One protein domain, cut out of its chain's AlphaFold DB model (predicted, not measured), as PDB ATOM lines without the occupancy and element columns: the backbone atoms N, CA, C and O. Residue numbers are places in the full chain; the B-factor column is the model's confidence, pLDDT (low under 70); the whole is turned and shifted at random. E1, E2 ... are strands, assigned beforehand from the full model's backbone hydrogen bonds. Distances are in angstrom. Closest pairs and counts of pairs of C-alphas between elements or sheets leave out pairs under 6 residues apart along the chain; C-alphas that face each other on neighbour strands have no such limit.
ATOM      1  N   VAL A  11     -44.018 -59.401  18.732       94.88
ATOM      2  CA  VAL A  11     -43.000 -58.670  17.977       94.88
ATOM      3  C   VAL A  11     -42.334 -57.692  18.923       94.88
ATOM      4  O   VAL A  11     -42.941 -56.697  19.321       94.88
ATOM      5  N   GLU A  12     -41.088 -57.971  19.287       97.00
ATOM      6  CA  GLU A  12     -40.373 -57.151  20.253       97.00
ATOM      7  C   GLU A  12     -38.883 -57.014  19.988       97.00
ATOM      8  O   GLU A  12     -38.266 -57.874  19.361       97.00
ATOM      9  N   TYR A  13     -38.322 -55.904  20.472       97.31
ATOM     10  CA  TYR A  13     -36.893 -55.599  20.423       97.31
ATOM     11  C   TYR A  13     -36.294 -55.521  19.012       97.31
ATOM     12  O   TYR A  13     -35.095 -55.727  18.821       97.31
ATOM     13  N   ASN A  14     -37.106 -55.163  18.016       96.88
ATOM     14  CA  ASN A  14     -36.645 -54.953  16.646       96.88
ATOM     15  C   ASN A  14     -36.366 -53.476  16.366       96.88
ATOM     16  O   ASN A  14     -36.996 -52.579  16.928       96.88
ATOM     17  N   VAL A  15     -35.454 -53.234  15.425       96.62
ATOM     18  CA  VAL A  15     -35.250 -51.917  14.818       96.62
ATOM     19  C   VAL A  15     -35.719 -51.984  13.372       96.62
ATOM     20  O   VAL A  15     -35.179 -52.756  12.581       96.62
ATOM     21  N   PHE A  16     -36.700 -51.157  13.029       94.81
ATOM     22  CA  PHE A  16     -37.166 -50.964  11.662       94.81
ATOM     23  C   PHE A  16     -36.551 -49.674  11.136       94.81
ATOM     24  O   PHE A  16     -36.905 -48.575  11.568       94.81
ATOM     25  N   THR A  17     -35.578 -49.811  10.240       90.12
ATOM     26  CA  THR A  17     -34.939 -48.673   9.579       90.12
ATOM     27  C   THR A  17     -35.740 -48.249   8.348       90.12
ATOM     28  O   THR A  17     -36.359 -49.112   7.720       90.12
ATOM     29  N   PRO A  18     -35.694 -46.964   7.951       80.75
ATOM     30  CA  PRO A  18     -36.421 -46.490   6.781       80.75
ATOM     31  C   PRO A  18     -35.998 -47.248   5.520       80.75
ATOM     32  O   PRO A  18     -34.836 -47.635   5.373       80.75
ATOM     33  N   GLY A  19     -36.932 -47.417   4.592       79.69
ATOM     34  CA  GLY A  19     -36.723 -48.105   3.322       79.69
ATOM     35  C   GLY A  19     -37.717 -47.634   2.265       79.69
ATOM     36  O   GLY A  19     -38.494 -46.710   2.495       79.69
ATOM     37  N   ASN A  20     -37.680 -48.247   1.082       84.88
ATOM     38  CA  ASN A  20     -38.632 -47.943   0.011       84.88
ATOM     39  C   ASN A  20     -39.924 -48.758   0.190       84.88
ATOM     40  O   ASN A  20     -40.180 -49.705  -0.555       84.88
ATOM     41  N   HIS A  21     -40.703 -48.418   1.216       82.25
ATOM     42  CA  HIS A  21     -41.971 -49.062   1.571       82.25
ATOM     43  C   HIS A  21     -42.985 -48.029   2.084       82.25
ATOM     44  O   HIS A  21     -42.609 -46.917   2.442       82.25
ATOM     45  N   GLY A  22     -44.275 -48.384   2.075       82.69
ATOM     46  CA  GLY A  22     -45.349 -47.512   2.574       82.69
ATOM     47  C   GLY A  22     -45.358 -47.419   4.101       82.69
ATOM     48  O   GLY A  22     -45.322 -46.326   4.654       82.69
ATOM     49  N   GLU A  23     -45.342 -48.575   4.765       85.88
ATOM     50  CA  GLU A  23     -45.208 -48.708   6.215       85.88
ATOM     51  C   GLU A  23     -44.118 -49.739   6.549       85.88
ATOM     52  O   GLU A  23     -43.999 -50.761   5.867       85.88
ATOM     53  N   ALA A  24     -43.346 -49.517   7.618       89.62
ATOM     54  CA  ALA A  24     -42.357 -50.486   8.107       89.62
ATOM     55  C   ALA A  24     -42.967 -51.852   8.456       89.62
ATOM     56  O   ALA A  24     -42.289 -52.880   8.406       89.62
ATOM     57  N   MET A  25     -44.244 -51.869   8.839       88.38
ATOM     58  CA  MET A  25     -44.965 -53.090   9.158       88.38
ATOM     59  C   MET A  25     -46.430 -52.972   8.765       88.38
ATOM     60  O   MET A  25     -47.149 -52.135   9.300       88.38
ATOM     61  N   THR A  26     -46.898 -53.894   7.923       86.81
ATOM     62  CA  THR A  26     -48.333 -54.136   7.738       86.81
ATOM     63  C   THR A  26     -48.789 -55.288   8.636       86.81
ATOM     64  O   THR A  26     -48.399 -56.449   8.426       86.81
ATOM     65  N   TRP A  27     -49.642 -54.973   9.610       85.56
ATOM     66  CA  TRP A  27     -50.205 -55.909  10.577       85.56
ATOM     67  C   TRP A  27     -51.701 -56.099  10.358       85.56
ATOM     68  O   TRP A  27     -52.501 -55.173  10.478       85.56
ATOM     69  N   TYR A  28     -52.099 -57.329  10.054       82.56
ATOM     70  CA  TYR A  28     -53.512 -57.679   9.990       82.56
ATOM     71  C   TYR A  28     -53.925 -58.165  11.365       82.56
ATOM     72  O   TYR A  28     -53.450 -59.219  11.792       82.56
ATOM     73  N   HIS A  29     -54.737 -57.358  12.052       71.62
ATOM     74  CA  HIS A  29     -55.031 -57.570  13.461       71.62
ATOM     75  C   HIS A  29     -55.629 -58.961  13.699       71.62
ATOM     76  O   HIS A  29     -56.380 -59.517  12.892       71.62
ATOM     77  N   ASP A  30     -55.244 -59.514  14.833       76.94
ATOM     78  CA  ASP A  30     -55.590 -60.832  15.321       76.94
ATOM     79  C   ASP A  30     -55.813 -60.749  16.834       76.94
ATOM     80  O   ASP A  30     -55.686 -59.691  17.459       76.94
ATOM     81  N   SER A  31     -56.244 -61.856  17.431       80.81
ATOM     82  CA  SER A  31     -56.502 -61.887  18.865       80.81
ATOM     83  C   SER A  31     -55.186 -62.001  19.631       80.81
ATOM     84  O   SER A  31     -54.441 -62.961  19.446       80.81
ATOM     85  N   GLY A  32     -54.919 -61.038  20.514       81.12
ATOM     86  CA  GLY A  32     -53.902 -61.162  21.557       81.12
ATOM     87  C   GLY A  32     -52.452 -60.957  21.119       81.12
ATOM     88  O   GLY A  32     -51.562 -61.225  21.923       81.12
ATOM     89  N   SER A  33     -52.185 -60.492  19.895       89.69
ATOM     90  CA  SER A  33     -50.812 -60.147  19.510       89.69
ATOM     91  C   SER A  33     -50.331 -58.863  20.164       89.69
ATOM     92  O   SER A  33     -51.098 -57.921  20.379       89.69
ATOM     93  N   ILE A  34     -49.032 -58.826  20.435       93.75
ATOM     94  CA  ILE A  34     -48.347 -57.744  21.122       93.75
ATOM     95  C   ILE A  34     -47.180 -57.269  20.257       93.75
ATOM     96  O   ILE A  34     -46.300 -58.045  19.891       93.75
ATOM     97  N   ILE A  35     -47.158 -55.971  19.971       95.56
ATOM     98  CA  ILE A  35     -46.040 -55.273  19.337       95.56
ATOM     99  C   ILE A  35     -45.459 -54.339  20.397       95.56
ATOM    100  O   ILE A  35     -46.114 -53.366  20.785       95.56
ATOM    101  N   GLN A  36     -44.261 -54.641  20.904       97.81
ATOM    102  CA  GLN A  36     -43.680 -53.901  22.026       97.81
ATOM    103  C   GLN A  36     -42.174 -53.688  21.960       97.81
ATOM    104  O   GLN A  36     -41.463 -54.515  21.413       97.81
ATOM    105  N   HIS A  37     -41.668 -52.606  22.557       98.38
ATOM    106  CA  HIS A  37     -40.225 -52.332  22.630       98.38
ATOM    107  C   HIS A  37     -39.500 -52.395  21.276       98.38
ATOM    108  O   HIS A  37     -38.341 -52.795  21.190       98.38
ATOM    109  N   ASN A  38     -40.173 -51.994  20.197       98.31
ATOM    110  CA  ASN A  38     -39.559 -51.848  18.882       98.31
ATOM    111  C   ASN A  38     -39.253 -50.377  18.592       98.31
ATOM    112  O   ASN A  38     -39.989 -49.477  19.008       98.31
ATOM    113  N   THR A  39     -38.195 -50.147  17.822       98.00
ATOM    114  CA  THR A  39     -37.809 -48.822  17.336       98.00
ATOM    115  C   THR A  39     -38.085 -48.727  15.841       98.00
ATOM    116  O   THR A  39     -37.322 -49.243  15.029       98.00
ATOM    117  N   PHE A  40     -39.171 -48.050  15.473       96.69
ATOM    118  CA  PHE A  40     -39.501 -47.677  14.100       96.69
ATOM    119  C   PHE A  40     -38.921 -46.291  13.818       96.69
ATOM    120  O   PHE A  40     -39.409 -45.270  14.311       96.69
ATOM    121  N   VAL A  41     -37.833 -46.245  13.058       94.62
ATOM    122  CA  VAL A  41     -37.070 -45.017  12.828       94.62
ATOM    123  C   VAL A  41     -37.848 -44.111  11.874       94.62
ATOM    124  O   VAL A  41     -37.737 -44.241  10.663       94.62
ATOM    125  N   ASN A  42     -38.630 -43.182  12.432       89.69
ATOM    126  CA  ASN A  42     -39.515 -42.277  11.683       89.69
ATOM    127  C   ASN A  42     -40.482 -43.007  10.740       89.69
ATOM    128  O   ASN A  42     -40.793 -42.511   9.661       89.69
ATOM    129  N   ASP A  43     -40.957 -44.175  11.166       92.69
ATOM    130  CA  ASP A  43     -41.801 -45.048  10.354       92.69
ATOM    131  C   ASP A  43     -43.066 -45.466  11.110       92.69
ATOM    132  O   ASP A  43     -43.206 -45.222  12.313       92.69
ATOM    133  N   THR A  44     -44.009 -46.064  10.397       91.81
ATOM    134  CA  THR A  44     -45.365 -46.328  10.870       91.81
ATOM    135  C   THR A  44     -45.703 -47.812  10.891       91.81
ATOM    136  O   THR A  44     -45.075 -48.641  10.227       91.81
ATOM    137  N   ILE A  45     -46.732 -48.136  11.671       90.38
ATOM    138  CA  ILE A  45     -47.415 -49.425  11.606       90.38
ATOM    139  C   ILE A  45     -48.719 -49.215  10.838       90.38
ATOM    140  O   ILE A  45     -49.572 -48.426  11.255       90.38
ATOM    141  N   GLY A  46     -48.867 -49.952   9.744       88.75
ATOM    142  CA  GLY A  46     -50.086 -50.052   8.962       88.75
ATOM    143  C   GLY A  46     -50.962 -51.196   9.460       88.75
ATOM    144  O   GLY A  46     -50.590 -52.366   9.372       88.75
ATOM    145  N   LEU A  47     -52.130 -50.876  10.006       84.62
ATOM    146  CA  LEU A  47     -53.108 -51.843  10.487       84.62
ATOM    147  C   LEU A  47     -54.144 -52.190   9.415       84.62
ATOM    148  O   LEU A  47     -54.550 -51.352   8.608       84.62
ATOM    149  N   GLY A  48     -54.587 -53.447   9.435       80.31
ATOM    150  CA  GLY A  48     -55.617 -53.976   8.545       80.31
ATOM    151  C   GLY A  48     -56.499 -55.037   9.197       80.31
ATOM    152  O   GLY A  48     -56.176 -55.590  10.254       80.31
ATOM    153  N   SER A  49     -57.630 -55.329   8.555       71.94
ATOM    154  CA  SER A  49     -58.627 -56.281   9.053       71.94
ATOM    155  C   SER A  49     -58.595 -57.613   8.316       71.94
ATOM    156  O   SER A  49     -58.486 -57.647   7.093       71.94
ATOM    157  N   LYS A  50     -58.773 -58.713   9.057       69.31
ATOM    158  CA  LYS A  50     -59.197 -59.999   8.494       69.31
ATOM    159  C   LYS A  50     -60.705 -60.130   8.662       69.31
ATOM    160  O   LYS A  50     -61.224 -59.905   9.752       69.31
ATOM    161  N   SER A  51     -61.396 -60.578   7.616       64.88
ATOM    162  CA  SER A  51     -62.856 -60.771   7.612       64.88
ATOM    163  C   SER A  51     -63.372 -61.671   8.745       64.88
ATOM    164  O   SER A  51     -64.515 -61.519   9.167       64.88
ATOM    165  N   ALA A  52     -62.538 -62.579   9.261       62.75
ATOM    166  CA  ALA A  52     -62.892 -63.530  10.313       62.75
ATOM    167  C   ALA A  52     -62.666 -63.026  11.758       62.75
ATOM    168  O   ALA A  52     -63.012 -63.736  12.700       62.75
ATOM    169  N   CYS A  53     -62.099 -61.830  11.966       63.66
ATOM    170  CA  CYS A  53     -61.740 -61.319  13.298       63.66
ATOM    171  C   CYS A  53     -62.627 -60.122  13.674       63.66
ATOM    172  O   CYS A  53     -62.264 -58.973  13.461       63.66
ATOM    173  N   GLY A  54     -63.829 -60.381  14.203       64.50
ATOM    174  CA  GLY A  54     -64.797 -59.316  14.513       64.50
ATOM    175  C   GLY A  54     -64.440 -58.449  15.730       64.50
ATOM    176  O   GLY A  54     -64.663 -57.244  15.702       64.50
ATOM    177  N   ALA A  55     -63.889 -59.047  16.795       66.94
ATOM    178  CA  ALA A  55     -63.598 -58.378  18.076       66.94
ATOM    179  C   ALA A  55     -62.134 -58.542  18.525       66.94
ATOM    180  O   ALA A  55     -61.816 -58.492  19.711       66.94
ATOM    181  N   CYS A  56     -61.239 -58.799  17.577       76.31
ATOM    182  CA  CYS A  56     -59.827 -58.997  17.859       76.31
ATOM    183  C   CYS A  56     -59.150 -57.661  18.183       76.31
ATOM    184  O   CYS A  56     -59.597 -56.598  17.755       76.31
ATOM    185  N   THR A  57     -58.075 -57.684  18.965       80.19
ATOM    186  CA  THR A  57     -57.344 -56.468  19.333       80.19
ATOM    187  C   THR A  57     -55.864 -56.786  19.432       80.19
ATOM    188  O   THR A  57     -55.455 -57.656  20.202       80.19
ATOM    189  N   THR A  58     -55.066 -56.039  18.673       87.94
ATOM    190  CA  THR A  58     -53.611 -55.996  18.821       87.94
ATOM    191  C   THR A  58     -53.244 -54.976  19.894       87.94
ATOM    192  O   THR A  58     -53.820 -53.885  19.962       87.94
ATOM    193  N   ILE A  59     -52.276 -55.330  20.733       92.75
ATOM    194  CA  ILE A  59     -51.706 -54.453  21.752       92.75
ATOM    195  C   ILE A  59     -50.410 -53.867  21.195       92.75
ATOM    196  O   ILE A  59     -49.484 -54.601  20.863       92.75
ATOM    197  N   ILE A  60     -50.332 -52.544  21.112       95.25
ATOM    198  CA  ILE A  60     -49.159 -51.808  20.638       95.25
ATOM    199  C   ILE A  60     -48.666 -50.942  21.790       95.25
ATOM    200  O   ILE A  60     -49.314 -49.959  22.149       95.25
ATOM    201  N   ARG A  61     -47.533 -51.288  22.400       97.75
ATOM    202  CA  ARG A  61     -47.071 -50.584  23.605       97.75
ATOM    203  C   ARG A  61     -45.567 -50.424  23.703       97.75
ATOM    204  O   ARG A  61     -44.839 -51.267  23.208       97.75
ATOM    205  N   ASN A  62     -45.088 -49.414  24.421       98.62
ATOM    206  CA  ASN A  62     -43.658 -49.246  24.708       98.62
ATOM    207  C   ASN A  62     -42.769 -49.151  23.450       98.62
ATOM    208  O   ASN A  62     -41.601 -49.518  23.510       98.62
ATOM    209  N   ASN A  63     -43.283 -48.719  22.300       98.56
ATOM    210  CA  ASN A  63     -42.513 -48.595  21.057       98.56
ATOM    211  C   ASN A  63     -42.085 -47.142  20.804       98.56
ATOM    212  O   ASN A  63     -42.654 -46.211  21.371       98.56
ATOM    213  N   ILE A  64     -41.134 -46.951  19.890       98.38
ATOM    214  CA  ILE A  64     -40.849 -45.663  19.239       98.38
ATOM    215  C   ILE A  64     -41.362 -45.751  17.803       98.38
ATOM    216  O   ILE A  64     -40.974 -46.682  17.106       98.38
ATOM    217  N   LEU A  65     -42.207 -44.823  17.349       97.31
ATOM    218  CA  LEU A  65     -42.767 -44.834  15.989       97.31
ATOM    219  C   LEU A  65     -43.280 -43.465  15.544       97.31
ATOM    220  O   LEU A  65     -43.599 -42.626  16.372       97.31
ATOM    221  N   ALA A  66     -43.420 -43.238  14.241       94.50
ATOM    222  CA  ALA A  66     -44.045 -42.028  13.707       94.50
ATOM    223  C   ALA A  66     -45.580 -42.059  13.809       94.50
ATOM    224  O   ALA A  66     -46.209 -41.013  13.923       94.50
ATOM    225  N   GLY A  67     -46.202 -43.240  13.780       92.69
ATOM    226  CA  GLY A  67     -47.660 -43.332  13.832       92.69
ATOM    227  C   GLY A  67     -48.222 -44.735  13.656       92.69
ATOM    228  O   GLY A  67     -47.557 -45.636  13.142       92.69
ATOM    229  N   ILE A  68     -49.469 -44.898  14.088       90.56
ATOM    230  CA  ILE A  68     -50.283 -46.096  13.873       90.56
ATOM    231  C   ILE A  68     -51.440 -45.658  12.982       90.56
ATOM    232  O   ILE A  68     -52.227 -44.786  13.359       90.56
ATOM    233  N   GLY A  69     -51.510 -46.218  11.780       83.25
ATOM    234  CA  GLY A  69     -52.534 -45.883  10.797       83.25
ATOM    235  C   GLY A  69     -53.283 -47.123  10.345       83.25
ATOM    236  O   GLY A  69     -52.734 -48.216  10.354       83.25
ATOM    237  N   ASN A  70     -54.530 -46.957   9.910       71.69
ATOM    238  CA  ASN A  70     -55.204 -47.987   9.122       71.69
ATOM    239  C   ASN A  70     -54.755 -47.795   7.666       71.69
ATOM    240  O   ASN A  70     -55.197 -46.863   6.997       71.69
ATOM    241  N   GLY A  71     -53.804 -48.611   7.217       60.03
ATOM    242  CA  GLY A  71     -53.097 -48.443   5.947       60.03
ATOM    243  C   GLY A  71     -52.391 -49.740   5.572       60.03
ATOM    244  O   GLY A  71     -51.671 -50.309   6.383       60.03
ATOM    245  N   GLY A  72     -52.718 -50.277   4.395       55.06
ATOM    246  CA  GLY A  72     -52.180 -51.527   3.847       55.06
ATOM    247  C   GLY A  72     -53.165 -52.706   3.777       55.06
ATOM    248  O   GLY A  72     -52.997 -53.565   2.917       55.06
ATOM    249  N   GLY A  73     -54.217 -52.751   4.612       52.28
ATOM    250  CA  GLY A  73     -55.101 -53.932   4.724       52.28
ATOM    251  C   GLY A  73     -56.616 -53.709   4.771       52.28
ATOM    252  O   GLY A  73     -57.346 -54.654   5.063       52.28
ATOM    253  N   GLY A  74     -57.114 -52.494   4.524       56.75
ATOM    254  CA  GLY A  74     -58.557 -52.206   4.493       56.75
ATOM    255  C   GLY A  74     -59.119 -51.585   5.781       56.75
ATOM    256  O   GLY A  74     -58.490 -50.705   6.355       56.75
ATOM    257  N   ASN A  75     -60.343 -51.989   6.163       60.94
ATOM    258  CA  ASN A  75     -61.209 -51.340   7.168       60.94
ATOM    259  C   ASN A  75     -60.511 -50.949   8.480       60.94
ATOM    260  O   ASN A  75     -59.609 -51.643   8.934       60.94
ATOM    261  N   ASN A  76     -61.020 -49.895   9.131       67.62
ATOM    262  CA  ASN A  76     -60.584 -49.480  10.464       67.62
ATOM    263  C   ASN A  76     -60.679 -50.632  11.470       67.62
ATOM    264  O   ASN A  76     -61.738 -51.252  11.594       67.62
ATOM    265  N   VAL A  77     -59.598 -50.881  12.209       76.25
ATOM    266  CA  VAL A  77     -59.543 -51.940  13.226       76.25
ATOM    267  C   VAL A  77     -59.329 -51.371  14.617       76.25
ATOM    268  O   VAL A  77     -58.700 -50.326  14.793       76.25
ATOM    269  N   GLY A  78     -59.862 -52.073  15.616       77.38
ATOM    270  CA  GLY A  78     -59.585 -51.780  17.014       77.38
ATOM    271  C   GLY A  78     -58.175 -52.229  17.392       77.38
ATOM    272  O   GLY A  78     -57.764 -53.352  17.103       77.38
ATOM    273  N   PHE A  79     -57.436 -51.357  18.069       86.69
ATOM    274  CA  PHE A  79     -56.155 -51.673  18.692       86.69
ATOM    275  C   PHE A  79     -56.061 -50.969  20.043       86.69
ATOM    276  O   PHE A  79     -56.716 -49.953  20.281       86.69
ATOM    277  N   THR A  80     -55.226 -51.502  20.929       91.19
ATOM    278  CA  THR A  80     -54.822 -50.797  22.148       91.19
ATOM    279  C   THR A  80     -53.463 -50.158  21.911       91.19
ATOM    280  O   THR A  80     -52.536 -50.846  21.497       91.19
ATOM    281  N   SER A  81     -53.337 -48.861  22.195       93.94
ATOM    282  CA  SER A  81     -52.053 -48.154  22.216       93.94
ATOM    283  C   SER A  81     -51.778 -47.626  23.618       93.94
ATOM    284  O   SER A  81     -52.639 -46.952  24.185       93.94
ATOM    285  N   THR A  82     -50.606 -47.920  24.182       97.31
ATOM    286  CA  THR A  82     -50.173 -47.368  25.476       97.31
ATOM    287  C   THR A  82     -48.667 -47.140  25.532       97.31
ATOM    288  O   THR A  82     -47.893 -47.914  24.978       97.31
ATOM    289  N   ASN A  83     -48.225 -46.096  26.237       98.38
ATOM    290  CA  ASN A  83     -46.805 -45.844  26.521       98.38
ATOM    291  C   ASN A  83     -45.888 -45.893  25.284       98.38
ATOM    292  O   ASN A  83     -44.778 -46.408  25.362       98.38
ATOM    293  N   ASN A  84     -46.337 -45.394  24.132       98.44
ATOM    294  CA  ASN A  84     -45.496 -45.287  22.938       98.44
ATOM    295  C   ASN A  84     -44.889 -43.877  22.830       98.44
ATOM    296  O   ASN A  84     -45.548 -42.887  23.154       98.44
ATOM    297  N   LEU A  85     -43.658 -43.780  22.324       98.50
ATOM    298  CA  LEU A  85     -43.028 -42.522  21.927       98.50
ATOM    299  C   LEU A  85     -43.323 -42.265  20.448       98.50
ATOM    300  O   LEU A  85     -42.740 -42.894  19.564       98.50
ATOM    301  N   PHE A  86     -44.219 -41.319  20.189       98.06
ATOM    302  CA  PHE A  86     -44.548 -40.861  18.849       98.06
ATOM    303  C   PHE A  86     -43.528 -39.816  18.380       98.06
ATOM    304  O   PHE A  86     -43.383 -38.758  18.996       98.06
ATOM    305  N   THR A  87     -42.805 -40.096  17.296       96.56
ATOM    306  CA  THR A  87     -41.776 -39.188  16.757       96.56
ATOM    307  C   THR A  87     -42.359 -38.066  15.902       96.56
ATOM    308  O   THR A  87     -41.680 -37.076  15.626       96.56
ATOM    309  N   SER A  88     -43.623 -38.195  15.502       91.56
ATOM    310  CA  SER A  88     -44.394 -37.175  14.802       91.56
ATOM    311  C   SER A  88     -45.883 -37.298  15.146       91.56
ATOM    312  O   SER A  88     -46.316 -38.258  15.783       91.56
ATOM    313  N   GLY A  89     -46.672 -36.290  14.768       87.69
ATOM    314  CA  GLY A  89     -48.106 -36.269  15.051       87.69
ATOM    315  C   GLY A  89     -48.448 -36.183  16.544       87.69
ATOM    316  O   GLY A  89     -47.622 -35.842  17.393       87.69
ATOM    317  N   SER A  90     -49.716 -36.448  16.862       89.31
ATOM    318  CA  SER A  90     -50.199 -36.487  18.246       89.31
ATOM    319  C   SER A  90     -50.074 -37.894  18.810       89.31
ATOM    320  O   SER A  90     -50.494 -38.854  18.164       89.31
ATOM    321  N   ALA A  91     -49.544 -38.007  20.027       92.25
ATOM    322  CA  ALA A  91     -49.470 -39.277  20.730       92.25
ATOM    323  C   ALA A  91     -50.857 -39.914  20.893       92.25
ATOM    324  O   ALA A  91     -51.819 -39.255  21.293       92.25
ATOM    325  N   GLN A  92     -50.954 -41.209  20.590       91.88
ATOM    326  CA  GLN A  92     -52.197 -41.973  20.682       91.88
ATOM    327  C   GLN A  92     -52.158 -42.939  21.867       91.88
ATOM    328  O   GLN A  92     -51.216 -43.725  22.020       91.88
ATOM    329  N   GLY A  93     -53.234 -42.942  22.653       94.06
ATOM    330  CA  GLY A  93     -53.424 -43.868  23.765       94.06
ATOM    331  C   GLY A  93     -52.734 -43.463  25.073       94.06
ATOM    332  O   GLY A  93     -51.910 -42.551  25.121       94.06
ATOM    333  N   THR A  94     -53.123 -44.124  26.161       96.62
ATOM    334  CA  THR A  94     -52.742 -43.749  27.532       96.62
ATOM    335  C   THR A  94     -51.239 -43.873  27.766       96.62
ATOM    336  O   THR A  94     -50.630 -44.879  27.413       96.62
ATOM    337  N   GLY A  95     -50.632 -42.862  28.394       97.00
ATOM    338  CA  GLY A  95     -49.204 -42.863  28.738       97.00
ATOM    339  C   GLY A  95     -48.257 -42.687  27.547       97.00
ATOM    340  O   GLY A  95     -47.047 -42.635  27.746       97.00
ATOM    341  N   SER A  96     -48.780 -42.594  26.322       98.12
ATOM    342  CA  SER A  96     -47.987 -42.261  25.143       98.12
ATOM    343  C   SER A  96     -47.586 -40.787  25.154       98.12
ATOM    344  O   SER A  96     -48.320 -39.930  25.648       98.12
ATOM    345  N   ILE A  97     -46.433 -40.488  24.567       98.12
ATOM    346  CA  ILE A  97     -45.856 -39.143  24.505       98.12
ATOM    347  C   ILE A  97     -45.392 -38.833  23.084       98.12
ATOM    348  O   ILE A  97     -45.074 -39.744  22.324       98.12
ATOM    349  N   THR A  98     -45.341 -37.552  22.724       98.00
ATOM    350  CA  THR A  98     -44.721 -37.098  21.471       98.00
ATOM    351  C   THR A  98     -43.349 -36.517  21.786       98.00
ATOM    352  O   THR A  98     -43.217 -35.703  22.699       98.00
ATOM    353  N   GLY A  99     -42.325 -36.900  21.027       97.06
ATOM    354  CA  GLY A  99     -40.981 -36.361  21.202       97.06
ATOM    355  C   GLY A  99     -39.962 -36.976  20.254       97.06
ATOM    356  O   GLY A  99     -40.193 -38.016  19.643       97.06
ATOM    357  N   THR A 100     -38.806 -36.330  20.140       97.38
ATOM    358  CA  THR A 100     -37.703 -36.838  19.322       97.38
ATOM    359  C   THR A 100     -36.812 -37.748  20.168       97.38
ATOM    360  O   THR A 100     -36.252 -37.276  21.160       97.38
ATOM    361  N   PRO A 101     -36.652 -39.035  19.815       97.44
ATOM    362  CA  PRO A 101     -35.744 -39.921  20.525       97.44
ATOM    363  C   PRO A 101     -34.297 -39.484  20.293       97.44
ATOM    364  O   PRO A 101     -33.896 -39.181  19.167       97.44
ATOM    365  N   SER A 102     -33.498 -39.498  21.354       97.94
ATOM    366  CA  SER A 102     -32.050 -39.330  21.266       97.94
ATOM    367  C   SER A 102     -31.359 -40.643  21.611       97.94
ATOM    368  O   SER A 102     -31.636 -41.258  22.641       97.94
ATOM    369  N   TYR A 103     -30.461 -41.087  20.738       97.56
ATOM    370  CA  TYR A 103     -29.825 -42.399  20.842       97.56
ATOM    371  C   TYR A 103     -28.378 -42.307  21.336       97.56
ATOM    372  O   TYR A 103     -27.770 -41.234  21.315       97.56
ATOM    373  N   VAL A 104     -27.821 -43.434  21.785       97.31
ATOM    374  CA  VAL A 104     -26.393 -43.558  22.130       97.31
ATOM    375  C   VAL A 104     -25.518 -43.400  20.882       97.31
ATOM    376  O   VAL A 104     -24.495 -42.721  20.930       97.31
ATOM    377  N   GLY A 105     -25.953 -43.964  19.750       93.94
ATOM    378  CA  GLY A 105     -25.225 -43.934  18.485       93.94
ATOM    379  C   GLY A 105     -23.997 -44.864  18.443       93.94
ATOM    380  O   GLY A 105     -23.576 -45.394  19.472       93.94
ATOM    381  N   PRO A 106     -23.409 -45.087  17.252       94.56
ATOM    382  CA  PRO A 106     -23.905 -44.673  15.934       94.56
ATOM    383  C   PRO A 106     -25.163 -45.454  15.505       94.56
ATOM    384  O   PRO A 106     -25.252 -46.661  15.706       94.56
ATOM    385  N   VAL A 107     -26.132 -44.772  14.880       93.94
ATOM    386  CA  VAL A 107     -27.458 -45.311  14.486       93.94
ATOM    387  C   VAL A 107     -27.418 -46.194  13.227       93.94
ATOM    388  O   VAL A 107     -28.174 -46.034  12.275       93.94
ATOM    389  N   ASN A 108     -26.492 -47.142  13.204       91.44
ATOM    390  CA  ASN A 108     -26.336 -48.155  12.158       91.44
ATOM    391  C   ASN A 108     -26.158 -49.567  12.738       91.44
ATOM    392  O   ASN A 108     -25.956 -50.527  12.001       91.44
ATOM    393  N   THR A 109     -26.234 -49.693  14.061       94.00
ATOM    394  CA  THR A 109     -26.215 -50.959  14.786       94.00
ATOM    395  C   THR A 109     -27.398 -50.994  15.728       94.00
ATOM    396  O   THR A 109     -27.852 -49.945  16.180       94.00
ATOM    397  N   TRP A 110     -27.864 -52.192  16.076       94.69
ATOM    398  CA  TRP A 110     -28.936 -52.355  17.056       94.69
ATOM    399  C   TRP A 110     -28.621 -51.610  18.364       94.69
ATOM    400  O   TRP A 110     -29.413 -50.795  18.813       94.69
ATOM    401  N   LEU A 111     -27.409 -51.774  18.910       96.12
ATOM    402  CA  LEU A 111     -26.978 -51.086  20.138       96.12
ATOM    403  C   LEU A 111     -26.955 -49.560  19.999       96.12
ATOM    404  O   LEU A 111     -27.225 -48.842  20.959       96.12
ATOM    405  N   GLY A 112     -26.669 -49.058  18.802       96.88
ATOM    406  CA  GLY A 112     -26.682 -47.633  18.516       96.88
ATOM    407  C   GLY A 112     -28.063 -46.986  18.582       96.88
ATOM    408  O   GLY A 112     -28.122 -45.766  18.697       96.88
ATOM    409  N   TYR A 113     -29.143 -47.775  18.543       97.50
ATOM    410  CA  TYR A 113     -30.531 -47.325  18.705       97.50
ATOM    411  C   TYR A 113     -31.047 -47.419  20.147       97.50
ATOM    412  O   TYR A 113     -32.214 -47.118  20.396       97.50
ATOM    413  N   LEU A 114     -30.206 -47.810  21.109       97.88
ATOM    414  CA  LEU A 114     -30.547 -47.636  22.517       97.88
ATOM    415  C   LEU A 114     -30.694 -46.144  22.805       97.88
ATOM    416  O   LEU A 114     -29.918 -45.323  22.305       97.88
TER     417      LEU A 114
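Overview. This is residues 11 to 114 of the 136 residues of an uncharacterized protein of bacterium (UniProt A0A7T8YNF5). Little of this domain is regular structure: the chain winds in stacked turns, a short solenoid with two three-strand walls, E1 E3 E5 and E2 E4 E6. The final stretch reaches away from these turns towards Pro 106. The printed part has 104 residues, no named helix and six strands, E1 to E6; both sheets, in those orders, are parallel, and the class is all strand, with 27 residues in named elements. It is compact, radius of gyration of the C-alphas 13.5 A, spanning 44 by 30 by 22 A.

Along the chain. E1, residues 25 to 28, begins at C-alpha (-44.965, -53.090, 9.158). E2 is 34 to 36, E3 44 to 48 (13.0 A), E4 58 to 61, E5 67 to 73 (15.8 A) and E6 79 to 82, ending at (-50.173, -47.368, 25.476).

Arrangement. N 27 and O 46 of E1 and E3 are 2.8 A apart; N 47 and O 69 of E3 and E5, 2.7 A. N 35 of E2 and O 59 of E4 are within hydrogen-bond range at 2.8 A, and so are N 60 of E4 and O 80 of E6, at 2.8 A. E1 and E2 are apart.

Size, cuts and confidence. The farthest C-alphas, Ala 52 and Pro 106, are 43.7 A apart. The printed part has no cut and no long link. Residues 50 to 55 and 71 to 76 have pLDDT under 70.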